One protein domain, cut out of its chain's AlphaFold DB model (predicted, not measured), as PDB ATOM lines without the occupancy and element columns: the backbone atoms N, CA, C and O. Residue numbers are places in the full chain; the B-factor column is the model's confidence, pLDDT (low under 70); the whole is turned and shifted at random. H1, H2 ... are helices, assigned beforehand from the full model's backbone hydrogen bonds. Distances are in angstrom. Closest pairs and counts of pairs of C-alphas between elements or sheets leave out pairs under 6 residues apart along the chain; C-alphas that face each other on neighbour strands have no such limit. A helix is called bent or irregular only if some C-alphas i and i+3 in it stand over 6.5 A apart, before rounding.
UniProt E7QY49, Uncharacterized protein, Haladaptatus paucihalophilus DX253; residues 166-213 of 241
ATOM      1  N   ASP A 166      30.016   4.988  22.071       94.81
ATOM      2  CA  ASP A 166      28.571   4.983  21.794       94.81
ATOM      3  C   ASP A 166      28.047   3.571  21.499       94.81
ATOM      4  O   ASP A 166      26.882   3.256  21.787       94.81
ATOM      5  N   ALA A 167      28.908   2.705  20.960       94.38
ATOM      6  CA  ALA A 167      28.610   1.291  20.776       94.38
ATOM      7  C   ALA A 167      28.684   0.492  22.087       94.38
ATOM      8  O   ALA A 167      27.913  -0.453  22.262       94.38
ATOM      9  N   LEU A 168      29.600   0.855  22.991       94.06
ATOM     10  CA  LEU A 168      29.884   0.094  24.212       94.06
ATOM     11  C   LEU A 168      29.013   0.508  25.404       94.06
ATOM     12  O   LEU A 168      28.611  -0.339  26.201       94.06
ATOM     13  N   ARG A 169      28.722   1.803  25.546       94.31
ATOM     14  CA  ARG A 169      28.006   2.338  26.704       94.31
ATOM     15  C   ARG A 169      26.539   1.910  26.741       94.31
ATOM     16  O   ARG A 169      25.899   1.724  25.702       94.31
ATOM     17  N   PRO A 170      25.935   1.891  27.945       93.81
ATOM     18  CA  PRO A 170      24.487   1.868  28.084       93.81
ATOM     19  C   PRO A 170      23.829   2.987  27.270       93.81
ATOM     20  O   PRO A 170      24.302   4.122  27.269       93.81
ATOM     21  N   GLU A 171      22.681   2.689  26.659       94.12
ATOM     22  CA  GLU A 171      21.994   3.575  25.704       94.12
ATOM     23  C   GLU A 171      21.793   5.015  26.208       94.12
ATOM     24  O   GLU A 171      21.899   5.963  25.433       94.12
ATOM     25  N   LYS A 172      21.580   5.194  27.516       93.19
ATOM     26  CA  LYS A 172      21.412   6.508  28.159       93.19
ATOM     27  C   LYS A 172      22.623   7.448  28.045       93.19
ATOM     28  O   LYS A 172      22.478   8.627  28.343       93.19
ATOM     29  N   PHE A 173      23.796   6.937  27.671       92.62
ATOM     30  CA  PHE A 173      25.028   7.711  27.512       92.62
ATOM     31  C   PHE A 173      25.469   7.862  26.048       92.62
ATOM     32  O   PHE A 173      26.553   8.390  25.800       92.62
ATOM     33  N   ARG A 174      24.663   7.415  25.075       90.12
ATOM     34  CA  ARG A 174      24.972   7.612  23.651       90.12
ATOM     35  C   ARG A 174      25.006   9.096  23.287       90.12
ATOM     36  O   ARG A 174      24.146   9.864  23.719       90.12
ATOM     37  N   GLY A 175      25.984   9.489  22.478       92.44
ATOM     38  CA  GLY A 175      26.253  10.869  22.083       92.44
ATOM     39  C   GLY A 175      26.888  11.716  23.190       92.44
ATOM     40  O   GLY A 175      27.081  12.920  23.009       92.44
ATOM     41  N   PHE A 176      27.206  11.127  24.347       94.81
ATOM     42  CA  PHE A 176      27.851  11.843  25.439       94.81
ATOM     43  C   PHE A 176      29.368  11.889  25.206       94.81
ATOM     44  O   PHE A 176      30.076  10.910  25.405       94.81
ATOM     45  N   GLY A 177      29.898  13.028  24.766       94.56
ATOM     46  CA  GLY A 177      31.321  13.128  24.398       94.56
ATOM     47  C   GLY A 177      32.308  13.085  25.573       94.56
ATOM     48  O   GLY A 177      33.478  12.780  25.371       94.56
ATOM     49  N   LYS A 178      31.862  13.384  26.800       96.00
ATOM     50  CA  LYS A 178      32.725  13.413  27.992       96.00
ATOM     51  C   LYS A 178      33.050  11.991  28.472       96.00
ATOM     52  O   LYS A 178      32.155  11.144  28.500       96.00
ATOM     53  N   VAL A 179      34.302  11.756  28.864       96.62
ATOM     54  CA  VAL A 179      34.748  10.560  29.595       96.62
ATOM     55  C   VAL A 179      34.176  10.590  31.011       96.62
ATOM     56  O   VAL A 179      34.210  11.611  31.694       96.62
ATOM     57  N   ILE A 180      33.620   9.470  31.449       93.12
ATOM     58  CA  ILE A 180      33.209   9.232  32.829       93.12
ATOM     59  C   ILE A 180      34.084   8.128  33.417       93.12
ATOM     60  O   ILE A 180      34.561   7.268  32.685       93.12
ATOM     61  N   ASN A 181      34.201   8.082  34.743       91.50
ATOM     62  CA  ASN A 181      34.975   7.055  35.451       91.50
ATOM     63  C   ASN A 181      34.684   5.607  34.977       91.50
ATOM     64  O   ASN A 181      35.592   4.792  34.885       91.50
ATOM     65  N   LYS A 182      33.443   5.294  34.567       92.88
ATOM     66  CA  LYS A 182      33.080   3.967  34.025       92.88
ATOM     67  C   LYS A 182      33.704   3.618  32.667       92.88
ATOM     68  O   LYS A 182      33.662   2.458  32.280       92.88
ATOM     69  N   ASP A 183      34.238   4.584  31.930       96.50
ATOM     70  CA  ASP A 183      34.924   4.314  30.664       96.50
ATOM     71  C   ASP A 183      36.412   4.020  30.870       96.50
ATOM     72  O   ASP A 183      37.033   3.418  29.995       96.50
ATOM     73  N   VAL A 184      36.990   4.425  32.009       97.06
ATOM     74  CA  VAL A 184      38.420   4.241  32.282       97.06
ATOM     75  C   VAL A 184      38.829   2.769  32.195       97.06
ATOM     76  O   VAL A 184      39.812   2.501  31.504       97.06
ATOM     77  N   PRO A 185      38.071   1.790  32.734       96.81
ATOM     78  CA  PRO A 185      38.393   0.378  32.532       96.81
ATOM     79  C   PRO A 185      38.446  -0.037  31.054       96.81
ATOM     80  O   PRO A 185      39.350  -0.767  30.657       96.81
ATOM     81  N   VAL A 186      37.550   0.487  30.206       97.25
ATOM     82  CA  VAL A 186      37.521   0.189  28.760       97.25
ATOM     83  C   VAL A 186      38.817   0.641  28.084       97.25
ATOM     84  O   VAL A 186      39.424  -0.099  27.304       97.25
ATOM     85  N   PHE A 187      39.244   1.871  28.374       98.25
ATOM     86  CA  PHE A 187      40.475   2.437  27.830       98.25
ATOM     87  C   PHE A 187      41.713   1.757  28.412       98.25
ATOM     88  O   PHE A 187      42.624   1.380  27.671       98.25
ATOM     89  N   GLY A 188      41.722   1.573  29.729       98.06
ATOM     90  CA  GLY A 188      42.819   1.018  30.504       98.06
ATOM     91  C   GLY A 188      43.146  -0.419  30.131       98.06
ATOM     92  O   GLY A 188      44.312  -0.733  29.908       98.06
ATOM     93  N   GLU A 189      42.144  -1.285  29.973       97.69
ATOM     94  CA  GLU A 189      42.367  -2.682  29.579       97.69
ATOM     95  C   GLU A 189      43.023  -2.766  28.198       97.69
ATOM     96  O   GLU A 189      43.975  -3.523  27.988       97.69
ATOM     97  N   ARG A 190      42.568  -1.938  27.247       97.75
ATOM     98  CA  ARG A 190      43.180  -1.878  25.916       97.75
ATOM     99  C   ARG A 190      44.597  -1.312  25.970       97.75
ATOM    100  O   ARG A 190      45.465  -1.812  25.251       97.75
ATOM    101  N   TYR A 191      44.821  -0.289  26.790       98.56
ATOM    102  CA  TYR A 191      46.128   0.322  26.999       98.56
ATOM    103  C   TYR A 191      47.136  -0.689  27.566       98.56
ATOM    104  O   TYR A 191      48.185  -0.899  26.956       98.56
ATOM    105  N   ILE A 192      46.786  -1.385  28.654       98.00
ATOM    106  CA  ILE A 192      47.635  -2.400  29.295       98.00
ATOM    107  C   ILE A 192      47.928  -3.547  28.323       98.00
ATOM    108  O   ILE A 192      49.086  -3.925  28.158       98.00
ATOM    109  N   ALA A 193      46.921  -4.049  27.600       97.62
ATOM    110  CA  ALA A 193      47.120  -5.127  26.630       97.62
ATOM    111  C   ALA A 193      48.101  -4.745  25.504       97.62
ATOM    112  O   ALA A 193      48.868  -5.579  25.023       97.62
ATOM    113  N   LEU A 194      48.090  -3.482  25.065       98.31
ATOM    114  CA  LEU A 194      49.056  -2.976  24.088       98.31
ATOM    115  C   LEU A 194      50.450  -2.799  24.703       98.31
ATOM    116  O   LEU A 194      51.434  -3.091  24.022       98.31
ATOM    117  N   ALA A 195      50.534  -2.359  25.961       98.06
ATOM    118  CA  ALA A 195      51.790  -2.235  26.697       98.06
ATOM    119  C   ALA A 195      52.483  -3.602  26.844       98.06
ATOM    120  O   ALA A 195      53.613  -3.764  26.383       98.06
ATOM    121  N   ALA A 196      51.755  -4.606  27.344       97.62
ATOM    122  CA  ALA A 196      52.232  -5.980  27.522       97.62
ATOM    123  C   ALA A 196      52.648  -6.641  26.191       97.62
ATOM    124  O   ALA A 196      53.606  -7.409  26.119       97.62
ATOM    125  N   ALA A 197      51.976  -6.297  25.086       97.88
ATOM    126  CA  ALA A 197      52.347  -6.760  23.748       97.88
ATOM    127  C   ALA A 197      53.551  -6.013  23.130       97.88
ATOM    128  O   ALA A 197      53.940  -6.317  21.998       97.88
ATOM    129  N   GLY A 198      54.118  -5.011  23.812       97.56
ATOM    130  CA  GLY A 198      55.184  -4.154  23.284       97.56
ATOM    131  C   GLY A 198      54.736  -3.248  22.131       97.56
ATOM    132  O   GLY A 198      55.559  -2.776  21.346       97.56
ATOM    133  N   ALA A 199      53.431  -3.000  21.994       97.69
ATOM    134  CA  ALA A 199      52.828  -2.223  20.912       97.69
ATOM    135  C   ALA A 199      52.746  -0.712  21.228       97.69
ATOM    136  O   ALA A 199      51.828  -0.019  20.775       97.69
ATOM    137  N   THR A 200      53.718  -0.189  21.981       97.38
ATOM    138  CA  THR A 200      53.728   1.184  22.521       97.38
ATOM    139  C   THR A 200      53.923   2.268  21.458       97.38
ATOM    140  O   THR A 200      53.565   3.426  21.649       97.38
ATOM    141  N   GLU A 201      54.454   1.902  20.291       96.94
ATOM    142  CA  GLU A 201      54.678   2.834  19.178       96.94
ATOM    143  C   GLU A 201      53.437   3.041  18.295       96.94
ATOM    144  O   GLU A 201      53.466   3.834  17.350       96.94
ATOM    145  N   THR A 202      52.346   2.318  18.564       98.19
ATOM    146  CA  THR A 202      51.111   2.427  17.782       98.19
ATOM    147  C   THR A 202      50.374   3.733  18.072       98.19
ATOM    148  O   THR A 202      50.398   4.240  19.192       98.19
ATOM    149  N   LEU A 203      49.665   4.257  17.064       98.12
ATOM    150  CA  LEU A 203      48.788   5.419  17.235       98.12
ATOM    151  C   LEU A 203      47.766   5.174  18.347       98.12
ATOM    152  O   LEU A 203      47.637   5.993  19.245       98.12
ATOM    153  N   THR A 204      47.138   3.996  18.345       98.38
ATOM    154  CA  THR A 204      46.182   3.600  19.380       98.38
ATOM    155  C   THR A 204      46.772   3.690  20.785       98.38
ATOM    156  O   THR A 204      46.133   4.264  21.658       98.38
ATOM    157  N   PHE A 205      47.977   3.156  21.016       98.56
ATOM    158  CA  PHE A 205      48.601   3.220  22.338       98.56
ATOM    159  C   PHE A 205      48.860   4.665  22.764       98.56
ATOM    160  O   PHE A 205      48.495   5.049  23.870       98.56
ATOM    161  N   ARG A 206      49.445   5.478  21.877       98.50
ATOM    162  CA  ARG A 206      49.761   6.880  22.177       98.50
ATOM    163  C   ARG A 206      48.502   7.705  22.436       98.50
ATOM    164  O   ARG A 206      48.466   8.444  23.406       98.50
ATOM    165  N   SER A 207      47.449   7.522  21.641       98.62
ATOM    166  CA  SER A 207      46.177   8.219  21.846       98.62
ATOM    167  C   SER A 207      45.452   7.777  23.120       98.62
ATOM    168  O   SER A 207      44.836   8.614  23.770       98.62
ATOM    169  N   LEU A 208      45.537   6.499  23.514       98.69
ATOM    170  CA  LEU A 208      45.037   6.046  24.820       98.69
ATOM    171  C   LEU A 208      45.850   6.635  25.972       98.69
ATOM    172  O   LEU A 208      45.270   7.060  26.964       98.69
ATOM    173  N   HIS A 209      47.177   6.673  25.829       98.62
ATOM    174  CA  HIS A 209      48.071   7.274  26.812       98.62
ATOM    175  C   HIS A 209      47.737   8.752  27.024       98.62
ATOM    176  O   HIS A 209      47.516   9.163  28.152       98.62
ATOM    177  N   GLU A 210      47.633   9.534  25.945       98.50
ATOM    178  CA  GLU A 210      47.282  10.959  26.000       98.50
ATOM    179  C   GLU A 210      45.883  11.201  26.591       98.50
ATOM    180  O   GLU A 210      45.690  12.172  27.319       98.50
ATOM    181  N   LEU A 211      44.908  10.331  26.296       98.56
ATOM    182  CA  LEU A 211      43.560  10.419  26.868       98.56
ATOM    183  C   LEU A 211      43.580  10.174  28.376       98.56
ATOM    184  O   LEU A 211      43.014  10.963  29.127       98.56
ATOM    185  N   LEU A 212      44.207   9.077  28.809       98.56
ATOM    186  CA  LEU A 212      44.263   8.697  30.219       98.56
ATOM    187  C   LEU A 212      45.111   9.686  31.029       98.56
ATOM    188  O   LEU A 212      44.714  10.036  32.133       98.56
ATOM    189  N   ASP A 213      46.224  10.169  30.467       98.44
ATOM    190  CA  ASP A 213      47.091  11.178  31.090       98.44
ATOM    191  C   ASP A 213      46.337  12.489  31.317       98.44
ATOM    192  O   ASP A 213      46.360  13.028  32.420       98.44
TER     193      ASP A 213
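This is residues 166 to 213 of the 241 residues of an uncharacterized protein of Haladaptatus paucihalophilus DX253 (UniProt E7QY49). A looped stretch with no named element, residues 166 to 180, leads into a long helix, H1; the chain then folds back and a shorter helix, H2, packs on H1 at a steep tilt. The loop and H1 together make the length of a rod spanning 36 by 16 by 15 A. The printed part has 48 residues with two named helices, H1 then H2, and no named strand: all helix. It is only just loose, close to compact, with a radius of gyration of the C-alphas of 11.9 A.

H1, residues 181 to 196, starts at C-alpha 181 (34.975, 7.055, 35.451) and is 23.0 A long. It is only just irregular: C-alphas 182 and 185 are 6.6 A apart. H2, residues 203 to 213, is 15.1 A long and ends at C-alpha 213 (47.091, 11.178, 31.090).

H1 and H2 touch; their closest C-alphas, those of Tyr 191 and Phe 205, are 6.0 A apart. They run opposite ways at a steep tilt of 46 degrees. Every O i to N i+4 pair is within hydrogen-bond range in H2, and 9 of 12 in H1.

The C-alphas farthest apart, of Lys 172 and Gly 198, are 35.7 A apart. The printed part has no cut, and the link from H1 to H2 is short. No printed residue is under 70 in pLDDT.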